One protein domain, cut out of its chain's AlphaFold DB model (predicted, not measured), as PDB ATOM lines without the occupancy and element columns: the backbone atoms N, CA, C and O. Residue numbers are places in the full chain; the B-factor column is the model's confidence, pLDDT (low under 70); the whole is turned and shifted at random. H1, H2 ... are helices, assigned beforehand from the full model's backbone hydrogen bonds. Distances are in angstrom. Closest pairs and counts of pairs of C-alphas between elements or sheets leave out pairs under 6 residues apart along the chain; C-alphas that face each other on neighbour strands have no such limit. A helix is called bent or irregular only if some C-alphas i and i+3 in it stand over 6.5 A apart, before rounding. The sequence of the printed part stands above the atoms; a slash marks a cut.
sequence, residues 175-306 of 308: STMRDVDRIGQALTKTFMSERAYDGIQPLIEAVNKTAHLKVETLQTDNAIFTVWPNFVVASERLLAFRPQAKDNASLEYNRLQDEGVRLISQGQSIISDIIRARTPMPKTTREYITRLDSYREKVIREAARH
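Overview. This is residues 175 to 306 of the 308 residues of an uncharacterized protein of Ferrovum sp. JA12 (UniProt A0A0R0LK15). Five helices lie nearly aligned in a bundle: H3, H2, H1 and H5, each packed on the next in that order, make a bent arc that curves round one side of the longest helix, H4, which touches the other four. This is an up-and-down bundle, each helix running against the one before it. The printed part has 132 residues with five named helices, H1 to H5, and no named strand, all helix in class, and is compact but elongated, with a radius of gyration of the C-alphas of 15.8 A and spans of 55 by 28 by 17 A.

Along the chain. H4, residues 251 to 277, measures 39.5 A from C-alpha 251 at (312.381, 209.448, 217.599). H5 is residues 282 to 305, 35.4 A; H1 175 to 191; H2 200 to 216; H3 224 to 240.

Arrangement. H4 touches H5 (C-alphas of Leu 256 and Val 299 closest, 7.0 A) at a shallow tilt of 18 degrees, opposite ways. H1 and H3 are apart. Every O i to N i+4 pair is within hydrogen-bond range in H1, H2, H4 and H5, and 12 of 13 in H3.

Size, cuts and confidence. The printed part has no cut, and no printed residue is under 70.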
ATOM      1  N   SER A 175     337.362 218.250 185.596       95.88
ATOM      2  CA  SER A 175     336.930 218.914 186.828       95.88
ATOM      3  C   SER A 175     335.543 218.465 187.281       95.88
ATOM      4  O   SER A 175     335.326 218.282 188.473       95.88
ATOM      5  N   THR A 176     334.628 218.221 186.343       97.06
ATOM      6  CA  THR A 176     333.293 217.692 186.651       97.06
ATOM      7  C   THR A 176     333.374 216.246 187.150       97.06
ATOM      8  O   THR A 176     332.740 215.918 188.148       97.06
ATOM      9  N   MET A 177     334.181 215.387 186.513       98.25
ATOM     10  CA  MET A 177     334.423 214.002 186.961       98.25
ATOM     11  C   MET A 177     334.999 213.955 188.380       98.25
ATOM     12  O   MET A 177     334.527 213.188 189.217       98.25
ATOM     13  N   ARG A 178     335.949 214.845 188.680       97.81
ATOM     14  CA  ARG A 178     336.512 215.022 190.023       97.81
ATOM     15  C   ARG A 178     335.450 215.326 191.070       97.81
ATOM     16  O   ARG A 178     335.478 214.736 192.144       97.81
ATOM     17  N   ASP A 179     334.532 216.243 190.787       97.88
ATOM     18  CA  ASP A 179     333.494 216.605 191.753       97.88
ATOM     19  C   ASP A 179     332.430 215.509 191.896       97.88
ATOM     20  O   ASP A 179     331.979 215.264 193.015       97.88
ATOM     21  N   VAL A 180     332.119 214.763 190.825       98.56
ATOM     22  CA  VAL A 180     331.331 213.518 190.922       98.56
ATOM     23  C   VAL A 180     331.996 212.544 191.900       98.56
ATOM     24  O   VAL A 180     331.348 212.094 192.845       98.56
ATOM     25  N   ASP A 181     333.295 212.280 191.743       98.56
ATOM     26  CA  ASP A 181     334.026 211.368 192.631       98.56
ATOM     27  C   ASP A 181     334.056 211.866 194.076       98.56
ATOM     28  O   ASP A 181     333.853 211.083 195.003       98.56
ATOM     29  N   ARG A 182     334.253 213.170 194.292       98.44
ATOM     30  CA  ARG A 182     334.243 213.764 195.638       98.44
ATOM     31  C   ARG A 182     332.891 213.607 196.321       98.44
ATOM     32  O   ARG A 182     332.856 213.241 197.495       98.44
ATOM     33  N   ILE A 183     331.792 213.847 195.606       98.62
ATOM     34  CA  ILE A 183     330.432 213.651 196.130       98.62
ATOM     35  C   ILE A 183     330.204 212.172 196.449       98.62
ATOM     36  O   ILE A 183     329.750 211.835 197.544       98.62
ATOM     37  N   GLY A 184     330.570 211.284 195.529       98.38
ATOM     38  CA  GLY A 184     330.466 209.841 195.696       98.38
ATOM     39  C   GLY A 184     331.227 209.303 196.907       98.38
ATOM     40  O   GLY A 184     330.686 208.530 197.700       98.38
ATOM     41  N   GLN A 185     332.474 209.737 197.078       98.25
ATOM     42  CA  GLN A 185     333.317 209.375 198.217       98.25
ATOM     43  C   GLN A 185     332.754 209.921 199.530       98.25
ATOM     44  O   GLN A 185     332.741 209.201 200.527       98.25
ATOM     45  N   ALA A 186     332.256 211.161 199.541       98.31
ATOM     46  CA  ALA A 186     331.642 211.756 200.725       98.31
ATOM     47  C   ALA A 186     330.367 211.004 201.140       98.31
ATOM     48  O   ALA A 186     330.229 210.651 202.308       98.31
ATOM     49  N   LEU A 187     329.481 210.687 200.189       98.12
ATOM     50  CA  LEU A 187     328.297 209.851 200.419       98.12
ATOM     51  C   LEU A 187     328.681 208.494 201.017       98.12
ATOM     52  O   LEU A 187     328.162 208.093 202.057       98.12
ATOM     53  N   THR A 188     329.634 207.818 200.380       97.38
ATOM     54  CA  THR A 188     330.124 206.502 200.802       97.38
ATOM     55  C   THR A 188     330.667 206.558 202.231       97.38
ATOM     56  O   THR A 188     330.209 205.820 203.100       97.38
ATOM     57  N   LYS A 189     331.562 207.509 202.523       96.31
ATOM     58  CA  LYS A 189     332.132 207.719 203.862       96.31
ATOM     59  C   LYS A 189     331.067 207.998 204.925       96.31
ATOM     60  O   LYS A 189     331.242 207.597 206.070       96.31
ATOM     61  N   THR A 190     330.008 208.721 204.574       96.81
ATOM     62  CA  THR A 190     328.965 209.117 205.525       96.81
ATOM     63  C   THR A 190     328.030 207.974 205.896       96.81
ATOM     64  O   THR A 190     327.642 207.888 207.055       96.81
ATOM     65  N   PHE A 191     327.684 207.098 204.951       95.50
ATOM     66  CA  PHE A 191     326.669 206.065 205.181       95.50
ATOM     67  C   PHE A 191     327.240 204.663 205.430       95.50
ATOM     68  O   PHE A 191     326.561 203.844 206.033       95.50
ATOM     69  N   MET A 192     328.486 204.373 205.039       88.81
ATOM     70  CA  MET A 192     329.069 203.030 205.212       88.81
ATOM     71  C   MET A 192     329.269 202.591 206.667       88.81
ATOM     72  O   MET A 192     329.384 201.396 206.919       88.81
ATOM     73  N   SER A 193     329.372 203.520 207.621       82.62
ATOM     74  CA  SER A 193     329.574 203.165 209.032       82.62
ATOM     75  C   SER A 193     328.302 202.670 209.723       82.62
ATOM     76  O   SER A 193     328.386 202.131 210.823       82.62
ATOM     77  N   GLU A 194     327.137 202.846 209.097       86.06
ATOM     78  CA  GLU A 194     325.834 202.547 209.681       86.06
ATOM     79  C   GLU A 194     325.202 201.318 209.030       86.06
ATOM     80  O   GLU A 194     324.870 201.339 207.847       86.06
ATOM     81  N   ARG A 195     324.931 200.274 209.827       89.06
ATOM     82  CA  ARG A 195     324.291 199.033 209.340       89.06
ATOM     83  C   ARG A 195     322.937 199.268 208.677       89.06
ATOM     84  O   ARG A 195     322.548 198.536 207.773       89.06
ATOM     85  N   ALA A 196     322.219 200.312 209.097       92.31
ATOM     86  CA  ALA A 196     320.953 200.690 208.478       92.31
ATOM     87  C   ALA A 196     321.097 200.970 206.973       92.31
ATOM     88  O   ALA A 196     320.130 200.824 206.230       92.31
ATOM     89  N   TYR A 197     322.297 201.333 206.519       96.06
ATOM     90  CA  TYR A 197     322.608 201.659 205.135       96.06
ATOM     91  C   TYR A 197     323.321 200.526 204.376       96.06
ATOM     92  O   TYR A 197     323.807 200.750 203.263       96.06
ATOM     93  N   ASP A 198     323.366 199.310 204.927       94.94
ATOM     94  CA  ASP A 198     323.964 198.153 204.257       94.94
ATOM     95  C   ASP A 198     323.409 197.995 202.828       94.94
ATOM     96  O   ASP A 198     322.201 197.993 202.585       94.94
ATOM     97  N   GLY A 199     324.319 197.884 201.855       95.44
ATOM     98  CA  GLY A 199     323.981 197.779 200.432       95.44
ATOM     99  C   GLY A 199     323.880 199.106 199.666       95.44
ATOM    100  O   GLY A 199     323.702 199.070 198.449       95.44
ATOM    101  N   ILE A 200     324.052 200.269 200.308       97.19
ATOM    102  CA  ILE A 200     324.036 201.560 199.593       97.19
ATOM    103  C   ILE A 200     325.275 201.782 198.712       97.19
ATOM    104  O   ILE A 200     325.180 202.394 197.648       97.19
ATOM    105  N   GLN A 201     326.443 201.279 199.126       97.25
ATOM    106  CA  GLN A 201     327.717 201.557 198.453       97.25
ATOM    107  C   GLN A 201     327.703 201.167 196.958       97.25
ATOM    108  O   GLN A 201     328.005 202.033 196.134       97.25
ATOM    109  N   PRO A 202     327.272 199.953 196.554       98.25
ATOM    110  CA  PRO A 202     327.164 199.604 195.135       98.25
ATOM    111  C   PRO A 202     326.243 200.529 194.324       98.25
ATOM    112  O   PRO A 202     326.457 200.718 193.126       98.25
ATOM    113  N   LEU A 203     325.221 201.125 194.952       98.62
ATOM    114  CA  LEU A 203     324.316 202.072 194.290       98.62
ATOM    115  C   LEU A 203     325.016 203.407 194.020       98.62
ATOM    116  O   LEU A 203     324.906 203.949 192.918       98.62
ATOM    117  N   ILE A 204     325.785 203.907 194.992       98.62
ATOM    118  CA  ILE A 204     326.603 205.119 194.841       98.62
ATOM    119  C   ILE A 204     327.664 204.908 193.754       98.62
ATOM    120  O   ILE A 204     327.821 205.742 192.862       98.62
ATOM    121  N   GLU A 205     328.358 203.770 193.775       98.50
ATOM    122  CA  GLU A 205     329.360 203.409 192.765       98.50
ATOM    123  C   GLU A 205     328.757 203.320 191.356       98.50
ATOM    124  O   GLU A 205     329.355 203.808 190.392       98.50
ATOM    125  N   ALA A 206     327.551 202.757 191.223       98.62
ATOM    126  CA  ALA A 206     326.840 202.694 189.950       98.62
ATOM    127  C   ALA A 206     326.497 204.093 189.409       98.62
ATOM    128  O   ALA A 206     326.689 204.350 188.214       98.62
ATOM    129  N   VAL A 207     326.038 205.007 190.272       98.75
ATOM    130  CA  VAL A 207     325.776 206.406 189.896       98.75
ATOM    131  C   VAL A 207     327.066 207.100 189.466       98.75
ATOM    132  O   VAL A 207     327.087 207.667 188.379       98.75
ATOM    133  N   ASN A 208     328.160 206.996 190.229       98.44
ATOM    134  CA  ASN A 208     329.436 207.625 189.856       98.44
ATOM    135  C   ASN A 208     329.958 207.110 188.515       98.44
ATOM    136  O   ASN A 208     330.280 207.889 187.619       98.44
ATOM    137  N   LYS A 209     329.981 205.787 188.329       98.12
ATOM    138  CA  LYS A 209     330.469 205.173 187.090       98.12
ATOM    139  C   LYS A 209     329.666 205.624 185.870       98.12
ATOM    140  O   LYS A 209     330.239 205.921 184.823       98.12
ATOM    141  N   THR A 210     328.340 205.655 185.981       98.44
ATOM    142  CA  THR A 210     327.469 206.077 184.872       98.44
ATOM    143  C   THR A 210     327.508 207.590 184.653       98.44
ATOM    144  O   THR A 210     327.471 208.036 183.505       98.44
ATOM    145  N   ALA A 211     327.680 208.376 185.718       98.56
ATOM    146  CA  ALA A 211     327.910 209.815 185.668       98.56
ATOM    147  C   ALA A 211     329.182 210.156 184.881       98.56
ATOM    148  O   ALA A 211     329.104 210.954 183.949       98.56
ATOM    149  N   HIS A 212     330.317 209.503 185.159       97.94
ATOM    150  CA  HIS A 212     331.572 209.683 184.408       97.94
ATOM    151  C   HIS A 212     331.382 209.506 182.903       97.94
ATOM    152  O   HIS A 212     331.705 210.401 182.120       97.94
ATOM    153  N   LEU A 213     330.770 208.387 182.503       97.00
ATOM    154  CA  LEU A 213     330.459 208.121 181.097       97.00
ATOM    155  C   LEU A 213     329.560 209.218 180.513       97.00
ATOM    156  O   LEU A 213     329.754 209.659 179.377       97.00
ATOM    157  N   LYS A 214     328.579 209.700 181.283       97.38
ATOM    158  CA  LYS A 214     327.647 210.731 180.824       97.38
ATOM    159  C   LYS A 214     328.293 212.106 180.653       97.38
ATOM    160  O   LYS A 214     327.887 212.821 179.727       97.38
ATOM    161  N   VAL A 215     329.256 212.483 181.500       96.69
ATOM    162  CA  VAL A 215     329.980 213.761 181.375       96.69
ATOM    163  C   VAL A 215     330.685 213.821 180.022       96.69
ATOM    164  O   VAL A 215     330.547 214.814 179.307       96.69
ATOM    165  N   GLU A 216     331.376 212.752 179.619       95.00
ATOM    166  CA  GLU A 216     332.132 212.735 178.361       95.00
ATOM    167  C   GLU A 216     331.283 212.443 177.110       95.00
ATOM    168  O   GLU A 216     331.651 212.882 176.023       95.00
ATOM    169  N   THR A 217     330.124 211.783 177.235       95.50
ATOM    170  CA  THR A 217     329.268 211.385 176.091       95.50
ATOM    171  C   THR A 217     328.387 212.529 175.577       95.50
ATOM    172  O   THR A 217     327.599 213.113 176.343       95.50
ATOM    173  N   LEU A 218     328.469 212.839 174.276       92.06
ATOM    174  CA  LEU A 218     327.625 213.832 173.590       92.06
ATOM    175  C   LEU A 218     326.212 213.309 173.284       92.06
ATOM    176  O   LEU A 218     325.992 212.112 173.183       92.06
ATOM    177  N   GLN A 219     325.239 214.214 173.112       90.88
ATOM    178  CA  GLN A 219     323.878 213.827 172.691       90.88
ATOM    179  C   GLN A 219     323.832 213.286 171.254       90.88
ATOM    180  O   GLN A 219     322.906 212.572 170.900       90.88
ATOM    181  N   THR A 220     324.828 213.630 170.438       90.81
ATOM    182  CA  THR A 220     324.992 213.158 169.060       90.81
ATOM    183  C   THR A 220     325.674 211.794 168.971       90.81
ATOM    184  O   THR A 220     325.749 211.227 167.888       90.81
ATOM    185  N   ASP A 221     326.201 211.273 170.080       94.31
ATOM    186  CA  ASP A 221     326.864 209.974 170.093       94.31
ATOM    187  C   ASP A 221     325.833 208.850 170.146       94.31
ATOM    188  O   ASP A 221     324.964 208.862 171.013       94.31
ATOM    189  N   ASN A 222     326.006 207.794 169.347       95.69
ATOM    190  CA  ASN A 222     325.159 206.594 169.436       95.69
ATOM    191  C   ASN A 222     325.156 205.971 170.846       95.69
ATOM    192  O   ASN A 222     324.143 205.437 171.294       95.69
ATOM    193  N   ALA A 223     326.268 206.090 171.580       95.50
ATOM    194  CA  ALA A 223     326.389 205.603 172.953       95.50
ATOM    195  C   ALA A 223     325.395 206.266 173.928       95.50
ATOM    196  O   ALA A 223     325.141 205.711 175.000       95.50
ATOM    197  N   ILE A 224     324.795 207.415 173.582       96.25
ATOM    198  CA  ILE A 224     323.836 208.109 174.450       96.25
ATOM    199  C   ILE A 224     322.628 207.234 174.803       96.25
ATOM    200  O   ILE A 224     322.163 207.286 175.943       96.25
ATOM    201  N   PHE A 225     322.185 206.377 173.875       97.38
ATOM    202  CA  PHE A 225     321.063 205.449 174.062       97.38
ATOM    203  C   PHE A 225     321.351 204.342 175.081       97.38
ATOM    204  O   PHE A 225     320.441 203.638 175.501       97.38
ATOM    205  N   THR A 226     322.603 204.201 175.514       97.88
ATOM    206  CA  THR A 226     323.002 203.291 176.591       97.88
ATOM    207  C   THR A 226     323.435 204.066 177.831       97.88
ATOM    208  O   THR A 226     322.999 203.766 178.939       97.88
ATOM    209  N   VAL A 227     324.268 205.095 177.661       97.62
ATOM    210  CA  VAL A 227     324.858 205.854 178.772       97.62
ATOM    211  C   VAL A 227     323.799 206.609 179.573       97.62
ATOM    212  O   VAL A 227     323.812 206.542 180.801       97.62
ATOM    213  N   TRP A 228     322.874 207.312 178.908       97.62
ATOM    214  CA  TRP A 228     321.862 208.097 179.617       97.62
ATOM    215  C   TRP A 228     320.846 207.220 180.362       97.62
ATOM    216  O   TRP A 228     320.692 207.435 181.565       97.62
ATOM    217  N   PRO A 229     320.221 206.193 179.744       98.56
ATOM    218  CA  PRO A 229     319.317 205.302 180.471       98.56
ATOM    219  C   PRO A 229     319.983 204.608 181.663       98.56
ATOM    220  O   PRO A 229     319.392 204.546 182.737       98.56
ATOM    221  N   ASN A 230     321.236 204.160 181.523       98.62
ATOM    222  CA  ASN A 230     321.958 203.530 182.631       98.62
ATOM    223  C   ASN A 230     322.183 204.489 183.806       98.62
ATOM    224  O   ASN A 230     322.044 204.074 184.955       98.62
ATOM    225  N   PHE A 231     322.500 205.760 183.540       98.69
ATOM    226  CA  PHE A 231     322.615 206.772 184.591       98.69
ATOM    227  C   PHE A 231     321.275 207.038 185.290       98.69
ATOM    228  O   PHE A 231     321.230 207.134 186.518       98.69
ATOM    229  N   VAL A 232     320.185 207.130 184.523       98.62
ATOM    230  CA  VAL A 232     318.836 207.339 185.068       98.62
ATOM    231  C   VAL A 232     318.439 206.172 185.971       98.62
ATOM    232  O   VAL A 232     318.123 206.393 187.133       98.62
ATOM    233  N   VAL A 233     318.571 204.929 185.501       98.75
ATOM    234  CA  VAL A 233     318.227 203.735 186.293       98.75
ATOM    235  C   VAL A 233     319.120 203.594 187.530       98.75
ATOM    236  O   VAL A 233     318.635 203.238 188.604       98.75
ATOM    237  N   ALA A 234     320.422 203.878 187.423       98.81
ATOM    238  CA  ALA A 234     321.313 203.879 188.586       98.81
ATOM    239  C   ALA A 234     320.875 204.924 189.626       98.81
ATOM    240  O   ALA A 234     320.832 204.626 190.820       98.81
ATOM    241  N   SER A 235     320.491 206.117 189.165       98.62
ATOM    242  CA  SER A 235     319.970 207.185 190.018       98.62
ATOM    243  C   SER A 235     318.661 206.788 190.696       98.62
ATOM    244  O   SER A 235     318.536 206.943 191.904       98.62
ATOM    245  N   GLU A 236     317.702 206.234 189.954       98.75
ATOM    246  CA  GLU A 236     316.416 205.779 190.497       98.75
ATOM    247  C   GLU A 236     316.602 204.709 191.571       98.75
ATOM    248  O   GLU A 236     315.974 204.778 192.624       98.75
ATOM    249  N   ARG A 237     317.515 203.754 191.354       98.75
ATOM    250  CA  ARG A 237     317.844 202.730 192.356       98.75
ATOM    251  C   ARG A 237     318.440 203.336 193.624       98.75
ATOM    252  O   ARG A 237     318.052 202.929 194.714       98.75
ATOM    253  N   LEU A 238     319.339 204.314 193.494       98.62
ATOM    254  CA  LEU A 238     319.887 205.036 194.644       98.62
ATOM    255  C   LEU A 238     318.793 205.818 195.392       98.62
ATOM    256  O   LEU A 238     318.731 205.762 196.614       98.62
ATOM    257  N   LEU A 239     317.899 206.504 194.676       98.50
ATOM    258  CA  LEU A 239     316.796 207.280 195.263       98.50
ATOM    259  C   LEU A 239     315.701 206.398 195.888       98.50
ATOM    260  O   LEU A 239     315.000 206.823 196.812       98.50
ATOM    261  N   ALA A 240     315.547 205.167 195.403       98.31
ATOM    262  CA  ALA A 240     314.648 204.168 195.971       98.31
ATOM    263  C   ALA A 240     315.212 203.507 197.238       98.31
ATOM    264  O   ALA A 240     314.458 202.847 197.952       98.31
ATOM    265  N   PHE A 241     316.502 203.692 197.544       97.38
ATOM    266  CA  PHE A 241     317.118 203.138 198.745       97.38
ATOM    267  C   PHE A 241     316.387 203.610 200.005       97.38
ATOM    268  O   PHE A 241     316.073 204.795 200.160       97.38
ATOM    269  N   ARG A 242     316.125 202.685 200.927       95.75
ATOM    270  CA  ARG A 242     315.568 202.990 202.244       95.75
ATOM    271  C   ARG A 242     316.436 202.337 203.312       95.75
ATOM    272  O   ARG A 242     316.768 201.162 203.149       95.75
ATOM    273  N   PRO A 243     316.803 203.076 204.373       94.88
ATOM    274  CA  PRO A 243     317.546 202.495 205.473       94.88
ATOM    275  C   PRO A 243     316.703 201.429 206.175       94.88
ATOM    276  O   PRO A 243     315.476 201.541 206.254       94.88
ATOM    277  N   GLN A 244     317.362 200.388 206.675       92.81
ATOM    278  CA  GLN A 244     316.702 199.322 207.416       92.81
ATOM    279  C   GLN A 244     316.095 199.878 208.707       92.81
ATOM    280  O   GLN A 244     316.745 200.615 209.457       92.81
ATOM    281  N   ALA A 245     314.840 199.513 208.964       87.69
ATOM    282  CA  ALA A 245     314.172 199.873 210.204       87.69
ATOM    283  C   ALA A 245     314.853 199.180 211.391       87.69
ATOM    284  O   ALA A 245     315.297 198.036 211.293       87.69
ATOM    285  N   LYS A 246     314.910 199.884 212.520       88.06
ATOM    286  CA  LYS A 246     315.389 199.345 213.791       88.06
ATOM    287  C   LYS A 246     314.204 199.219 214.743       88.06
ATOM    288  O   LYS A 246     313.475 200.191 214.946       88.06
ATOM    289  N   ASP A 247     314.035 198.040 215.334       84.25
ATOM    290  CA  ASP A 247     313.003 197.814 216.346       84.25
ATOM    291  C   ASP A 247     313.228 198.732 217.554       84.25
ATOM    292  O   ASP A 247     314.362 198.918 218.006       84.25
ATOM    293  N   ASN A 248     312.144 199.316 218.073       85.00
ATOM    294  CA  ASN A 248     312.161 200.257 219.200       85.00
ATOM    295  C   ASN A 248     313.129 201.448 219.015       85.00
ATOM    296  O   ASN A 248     313.725 201.928 219.979       85.00
ATOM    297  N   ALA A 249     313.300 201.930 217.779       87.00
ATOM    298  CA  ALA A 249     314.121 203.103 217.493       87.00
ATOM    299  C   ALA A 249     313.618 204.372 218.205       87.00
ATOM    300  O   ALA A 249     312.415 204.644 218.251       87.00
ATOM    301  N   SER A 250     314.558 205.191 218.693       90.06
ATOM    302  CA  SER A 250     314.254 206.520 219.225       90.06
ATOM    303  C   SER A 250     313.663 207.424 218.130       90.06
ATOM    304  O   SER A 250     313.913 207.250 216.932       90.06
ATOM    305  N   LEU A 251     312.888 208.437 218.534       91.44
ATOM    306  CA  LEU A 251     312.381 209.448 217.599       91.44
ATOM    307  C   LEU A 251     313.531 210.170 216.874       91.44
ATOM    308  O   LEU A 251     313.431 210.441 215.678       91.44
ATOM    309  N   GLU A 252     314.619 210.456 217.589       93.19
ATOM    310  CA  GLU A 252     315.807 211.108 217.034       93.19
ATOM    311  C   GLU A 252     316.525 210.220 216.014       93.19
ATOM    312  O   GLU A 252     316.874 210.696 214.934       93.19
ATOM    313  N   TYR A 253     316.652 208.916 216.278       92.31
ATOM    314  CA  TYR A 253     317.188 207.965 215.307       92.31
ATOM    315  C   TYR A 253     316.371 207.970 214.010       92.31
ATOM    316  O   TYR A 253     316.944 208.090 212.928       92.31
ATOM    317  N   ASN A 254     315.038 207.908 214.099       92.75
ATOM    318  CA  ASN A 254     314.166 207.940 212.919       92.75
ATOM    319  C   ASN A 254     314.313 209.252 212.130       92.75
ATOM    320  O   ASN A 254     314.440 209.227 210.905       92.75
ATOM    321  N   ARG A 255     314.400 210.397 212.821       94.62
ATOM    322  CA  ARG A 255     314.665 211.702 212.186       94.62
ATOM    323  C   ARG A 255     315.996 211.725 211.433       94.62
ATOM    324  O   ARG A 255     316.063 212.305 210.347       94.62
ATOM    325  N   LEU A 256     317.038 211.096 211.979       95.12
ATOM    326  CA  LEU A 256     318.338 210.967 211.314       95.12
ATOM    327  C   LEU A 256     318.266 210.062 210.078       95.12
ATOM    328  O   LEU A 256     318.916 210.361 209.077       95.12
ATOM    329  N   GLN A 257     317.458 209.002 210.087       95.25
ATOM    330  CA  GLN A 257     317.258 208.182 208.886       95.25
ATOM    331  C   GLN A 257     316.584 208.987 207.763       95.25
ATOM    332  O   GLN A 257     317.051 208.980 206.620       95.25
ATOM    333  N   ASP A 258     315.551 209.766 208.099       95.69
ATOM    334  CA  ASP A 258     314.874 210.652 207.147       95.69
ATOM    335  C   ASP A 258     315.807 211.747 206.603       95.69
ATOM    336  O   ASP A 258     315.775 212.073 205.412       95.69
ATOM    337  N   GLU A 259     316.649 212.335 207.461       97.38
ATOM    338  CA  GLU A 259     317.677 213.302 207.047       97.38
ATOM    339  C   GLU A 259     318.688 212.660 206.092       97.38
ATOM    340  O   GLU A 259     318.992 213.246 205.051       97.38
ATOM    341  N   GLY A 260     319.134 211.434 206.373       97.62
ATOM    342  CA  GLY A 260     320.046 210.692 205.505       97.62
ATOM    343  C   GLY A 260     319.462 210.421 204.116       97.62
ATOM    344  O   GLY A 260     320.127 210.670 203.110       97.62
ATOM    345  N   VAL A 261     318.189 210.013 204.023       97.88
ATOM    346  CA  VAL A 261     317.494 209.829 202.729       97.88
ATOM    347  C   VAL A 261     317.419 211.141 201.937       97.88
ATOM    348  O   VAL A 261     317.649 211.155 200.720       97.88
ATOM    349  N   ARG A 262     317.159 212.271 202.610       98.31
ATOM    350  CA  ARG A 262     317.188 213.597 201.966       98.31
ATOM    351  C   ARG A 262     318.587 213.955 201.466       98.31
ATOM    352  O   ARG A 262     318.708 214.461 200.353       98.31
ATOM    353  N   LEU A 263     319.634 213.666 202.239       98.50
ATOM    354  CA  LEU A 263     321.024 213.929 201.849       98.50
ATOM    355  C   LEU A 263     321.458 213.090 200.644       98.50
ATOM    356  O   LEU A 263     322.109 213.627 199.749       98.50
ATOM    357  N   ILE A 264     321.061 211.818 200.568       98.50
ATOM    358  CA  ILE A 264     321.288 210.965 199.386       98.50
ATOM    359  C   ILE A 264     320.626 211.585 198.151       98.50
ATOM    360  O   ILE A 264     321.262 211.729 197.105       98.50
ATOM    361  N   SER A 265     319.371 212.017 198.294       98.44
ATOM    362  CA  SER A 265     318.612 212.634 197.201       98.44
ATOM    363  C   SER A 265     319.252 213.937 196.714       98.44
ATOM    364  O   SER A 265     319.381 214.159 195.511       98.44
ATOM    365  N   GLN A 266     319.725 214.778 197.638       98.06
ATOM    366  CA  GLN A 266     320.448 216.009 197.309       98.06
ATOM    367  C   GLN A 266     321.761 215.723 196.570       98.06
ATOM    368  O   GLN A 266     322.030 216.354 195.551       98.06
ATOM    369  N   GLY A 267     322.549 214.743 197.026       98.31
ATOM    370  CA  GLY A 267     323.805 214.364 196.369       98.31
ATOM    371  C   GLY A 267     323.594 213.882 194.937       98.31
ATOM    372  O   GLY A 267     324.304 214.310 194.026       98.31
ATOM    373  N   GLN A 268     322.569 213.051 194.717       98.44
ATOM    374  CA  GLN A 268     322.187 212.613 193.375       98.44
ATOM    375  C   GLN A 268     321.764 213.797 192.493       98.44
ATOM    376  O   GLN A 268     322.187 213.856 191.336       98.44
ATOM    377  N   SER A 269     320.990 214.752 193.024       97.75
ATOM    378  CA  SER A 269     320.584 215.950 192.275       97.75
ATOM    379  C   SER A 269     321.790 216.778 191.836       97.75
ATOM    380  O   SER A 269     321.881 217.126 190.661       97.75
ATOM    381  N   ILE A 270     322.747 217.021 192.740       97.81
ATOM    382  CA  ILE A 270     323.968 217.785 192.438       97.81
ATOM    383  C   ILE A 270     324.788 217.078 191.355       97.81
ATOM    384  O   ILE A 270     325.180 217.717 190.381       97.81
ATOM    385  N   ILE A 271     324.990 215.756 191.467       98.44
ATOM    386  CA  ILE A 271     325.639 214.963 190.408       98.44
ATOM    387  C   ILE A 271     324.890 215.157 189.086       98.44
ATOM    388  O   ILE A 271     325.501 215.448 188.061       98.44
ATOM    389  N   SER A 272     323.562 215.040 189.091       97.56
ATOM    390  CA  SER A 272     322.738 215.219 187.892       97.56
ATOM    391  C   SER A 272     322.918 216.602 187.256       97.56
ATOM    392  O   SER A 272     323.002 216.723 186.031       97.56
ATOM    393  N   ASP A 273     323.003 217.651 188.067       96.12
ATOM    394  CA  ASP A 273     323.178 219.027 187.611       96.12
ATOM    395  C   ASP A 273     324.537 219.234 186.940       96.12
ATOM    396  O   ASP A 273     324.588 219.615 185.761       96.12
ATOM    397  N   ILE A 274     325.629 218.873 187.620       96.19
ATOM    398  CA  ILE A 274     326.986 219.100 187.104       96.19
ATOM    399  C   ILE A 274     327.280 218.263 185.854       96.19
ATOM    400  O   ILE A 274     327.907 218.766 184.920       96.19
ATOM    401  N   ILE A 275     326.781 217.022 185.750       96.69
ATOM    402  CA  ILE A 275     327.060 216.184 184.568       96.69
ATOM    403  C   ILE A 275     326.278 216.611 183.327       96.69
ATOM    404  O   ILE A 275     326.739 216.393 182.202       96.69
ATOM    405  N   ARG A 276     325.082 217.188 183.501       94.06
ATOM    406  CA  ARG A 276     324.287 217.680 182.369       94.06
ATOM    407  C   ARG A 276     324.850 219.003 181.858       94.06
ATOM    408  O   ARG A 276     325.018 219.141 180.647       94.06
ATOM    409  N   ALA A 277     325.221 219.905 182.770       92.69
ATOM    410  CA  ALA A 277     325.908 221.148 182.429       92.69
ATOM    411  C   ALA A 277     327.332 220.907 181.884       92.69
ATOM    412  O   ALA A 277     327.795 221.642 181.007       92.69
ATOM    413  N   ARG A 278     327.987 219.829 182.345       93.75
ATOM    414  CA  ARG A 278     329.427 219.536 182.189       93.75
ATOM    415  C   ARG A 278     330.318 220.629 182.769       93.75
ATOM    416  O   ARG A 278     331.353 220.967 182.195       93.75
ATOM    417  N   THR A 279     329.871 221.172 183.890       93.12
ATOM    418  CA  THR A 279     330.527 222.262 184.594       93.12
ATOM    419  C   THR A 279     330.422 221.976 186.089       93.12
ATOM    420  O   THR A 279     329.332 221.623 186.548       93.12
ATOM    421  N   PRO A 280     331.524 222.106 186.843       92.88
ATOM    422  CA  PRO A 280     331.506 222.031 188.299       92.88
ATOM    423  C   PRO A 280     330.561 223.048 188.948       92.88
ATOM    424  O   PRO A 280     330.290 224.104 188.386       92.88
ATOM    425  N   MET A 281     330.124 222.745 190.167       94.50
ATOM    426  CA  MET A 281     329.397 223.662 191.057       94.50
ATOM    427  C   MET A 281     330.122 223.679 192.405       94.50
ATOM    428  O   MET A 281     329.764 222.922 193.320       94.50
ATOM    429  N   PRO A 282     331.257 224.396 192.500       93.75
ATOM    430  CA  PRO A 282     332.191 224.251 193.610       93.75
ATOM    431  C   PRO A 282     331.622 224.727 194.948       93.75
ATOM    432  O   PRO A 282     331.994 224.161 195.985       93.75
ATOM    433  N   LYS A 283     330.746 225.742 194.965       94.31
ATOM    434  CA  LYS A 283     330.099 226.206 196.199       94.31
ATOM    435  C   LYS A 283     329.088 225.167 196.679       94.31
ATOM    436  O   LYS A 283     329.231 224.677 197.800       94.31
ATOM    437  N   THR A 284     328.148 224.763 195.826       95.81
ATOM    438  CA  THR A 284     327.121 223.761 196.139       95.81
ATOM    439  C   THR A 284     327.754 222.436 196.558       95.81
ATOM    440  O   THR A 284     327.354 221.855 197.567       95.81
ATOM    441  N   THR A 285     328.799 221.984 195.857       96.69
ATOM    442  CA  THR A 285     329.525 220.747 196.200       96.69
ATOM    443  C   THR A 285     330.164 220.838 197.587       96.69
ATOM    444  O   THR A 285     330.052 219.908 198.386       96.69
ATOM    445  N   ARG A 286     330.808 221.965 197.913       97.19
ATOM    446  CA  ARG A 286     331.441 222.176 199.224       97.19
ATOM    447  C   ARG A 286     330.414 222.217 200.350       97.19
ATOM    448  O   ARG A 286     330.577 221.511 201.339       97.19
ATOM    449  N   GLU A 287     329.359 223.009 200.193       97.25
ATOM    450  CA  GLU A 287     328.288 223.136 201.187       97.25
ATOM    451  C   GLU A 287     327.557 221.807 201.403       97.25
ATOM    452  O   GLU A 287     327.183 221.461 202.524       97.25
ATOM    453  N   TYR A 288     327.383 221.019 200.343       98.12
ATOM    454  CA  TYR A 288     326.839 219.671 200.440       98.12
ATOM    455  C   TYR A 288     327.727 218.722 201.256       98.12
ATOM    456  O   TYR A 288     327.228 218.051 202.159       98.12
ATOM    457  N   ILE A 289     329.040 218.708 201.011       98.38
ATOM    458  CA  ILE A 289     329.978 217.888 201.795       98.38
ATOM    459  C   ILE A 289     329.966 218.309 203.274       98.38
ATOM    460  O   ILE A 289     329.890 217.447 204.147       98.38
ATOM    461  N   THR A 290     329.919 219.611 203.572       98.25
ATOM    462  CA  THR A 290     329.786 220.107 204.954       98.25
ATOM    463  C   THR A 290     328.513 219.595 205.639       98.25
ATOM    464  O   THR A 290     328.543 219.234 206.819       98.25
ATOM    465  N   ARG A 291     327.387 219.521 204.914       98.19
ATOM    466  CA  ARG A 291     326.134 218.944 205.437       98.19
ATOM    467  C   ARG A 291     326.281 217.454 205.744       98.19
ATOM    468  O   ARG A 291     325.820 217.015 206.795       98.19
ATOM    469  N   LEU A 292     326.953 216.694 204.876       98.31
ATOM    470  CA  LEU A 292     327.243 215.274 205.111       98.31
ATOM    471  C   LEU A 292     328.123 215.057 206.350       98.31
ATOM    472  O   LEU A 292     327.849 214.155 207.140       98.31
ATOM    473  N   ASP A 293     329.149 215.886 206.548       97.12
ATOM    474  CA  ASP A 293     330.005 215.805 207.736       97.12
ATOM    475  C   ASP A 293     329.223 216.143 209.016       97.12
ATOM    476  O   ASP A 293     329.279 215.386 209.987       97.12
ATOM    477  N   SER A 294     328.409 217.204 208.985       97.38
ATOM    478  CA  SER A 294     327.543 217.594 210.110       97.38
ATOM    479  C   SER A 294     326.542 216.491 210.475       97.38
ATOM    480  O   SER A 294     326.280 216.236 211.649       97.38
ATOM    481  N   TYR A 295     325.977 215.818 209.470       97.50
ATOM    482  CA  TYR A 295     325.091 214.675 209.666       97.50
ATOM    483  C   TYR A 295     325.807 213.513 210.359       97.50
ATOM    484  O   TYR A 295     325.313 212.999 211.363       97.50
ATOM    485  N   ARG A 296     327.009 213.151 209.891       95.69
ATOM    486  CA  ARG A 296     327.814 212.073 210.483       95.69
ATOM    487  C   ARG A 296     328.099 212.323 211.968       95.69
ATOM    488  O   ARG A 296     328.001 211.406 212.776       95.69
ATOM    489  N   GLU A 297     328.379 213.566 212.357       94.75
ATOM    490  CA  GLU A 297     328.566 213.938 213.768       94.75
ATOM    491  C   GLU A 297     327.298 213.785 214.621       94.75
ATOM    492  O   GLU A 297     327.382 213.468 215.810       94.75
ATOM    493  N   LYS A 298     326.110 214.041 214.059       94.88
ATOM    494  CA  LYS A 298     324.843 213.803 214.772       94.88
ATOM    495  C   LYS A 298     324.618 212.308 214.992       94.88
ATOM    496  O   LYS A 298     324.266 211.916 216.100       94.88
ATOM    497  N   VAL A 299     324.873 211.495 213.968       93.38
ATOM    498  CA  VAL A 299     324.731 210.034 214.027       93.38
ATOM    499  C   VAL A 299     325.650 209.429 215.091       93.38
ATOM    500  O   VAL A 299     325.175 208.702 215.961       93.38
ATOM    501  N   ILE A 300     326.933 209.812 215.110       92.50
ATOM    502  CA  ILE A 300     327.896 209.343 216.125       92.50
ATOM    503  C   ILE A 300     327.427 209.694 217.546       92.50
ATOM    504  O   ILE A 300     327.503 208.864 218.451       92.50
ATOM    505  N   ARG A 301     326.917 210.915 217.753       91.94
ATOM    506  CA  ARG A 301     326.402 211.347 219.063       91.94
ATOM    507  C   ARG A 301     325.178 210.553 219.502       91.94
ATOM    508  O   ARG A 301     325.066 210.230 220.680       91.94
ATOM    509  N   GLU A 302     324.273 210.239 218.582       90.38
ATOM    510  CA  GLU A 302     323.084 209.444 218.896       90.38
ATOM    511  C   GLU A 302     323.441 207.989 219.231       90.38
ATOM    512  O   GLU A 302     322.878 207.422 220.170       90.38
ATOM    513  N   ALA A 303     324.418 207.406 218.531       86.69
ATOM    514  CA  ALA A 303     324.928 206.068 218.826       86.69
ATOM    515  C   ALA A 303     325.584 205.987 220.217       86.69
ATOM    516  O   ALA A 303     325.350 205.030 220.957       86.69
ATOM    517  N   ALA A 304     326.349 207.015 220.606       87.50
ATOM    518  CA  ALA A 304     326.977 207.087 221.926       87.50
ATOM    519  C   ALA A 304     325.945 207.116 223.068       87.50
ATOM    520  O   ALA A 304     326.105 206.402 224.048       87.50
ATOM    521  N   ARG A 305     324.836 207.852 222.909       83.19
ATOM    522  CA  ARG A 305     323.758 207.944 223.921       83.19
ATOM    523  C   ARG A 305     323.035 206.630 224.218       83.19
ATOM    524  O   ARG A 305     322.343 206.553 225.221       83.19
ATOM    525  N   HIS A 306     323.131 205.651 223.323       70.00
ATOM    526  CA  HIS A 306     322.491 204.339 223.464       70.00
ATOM    527  C   HIS A 306     323.499 203.230 223.810       70.00
ATOM    528  O   HIS A 306     323.130 202.056 223.801       70.00
TER     529      HIS A 306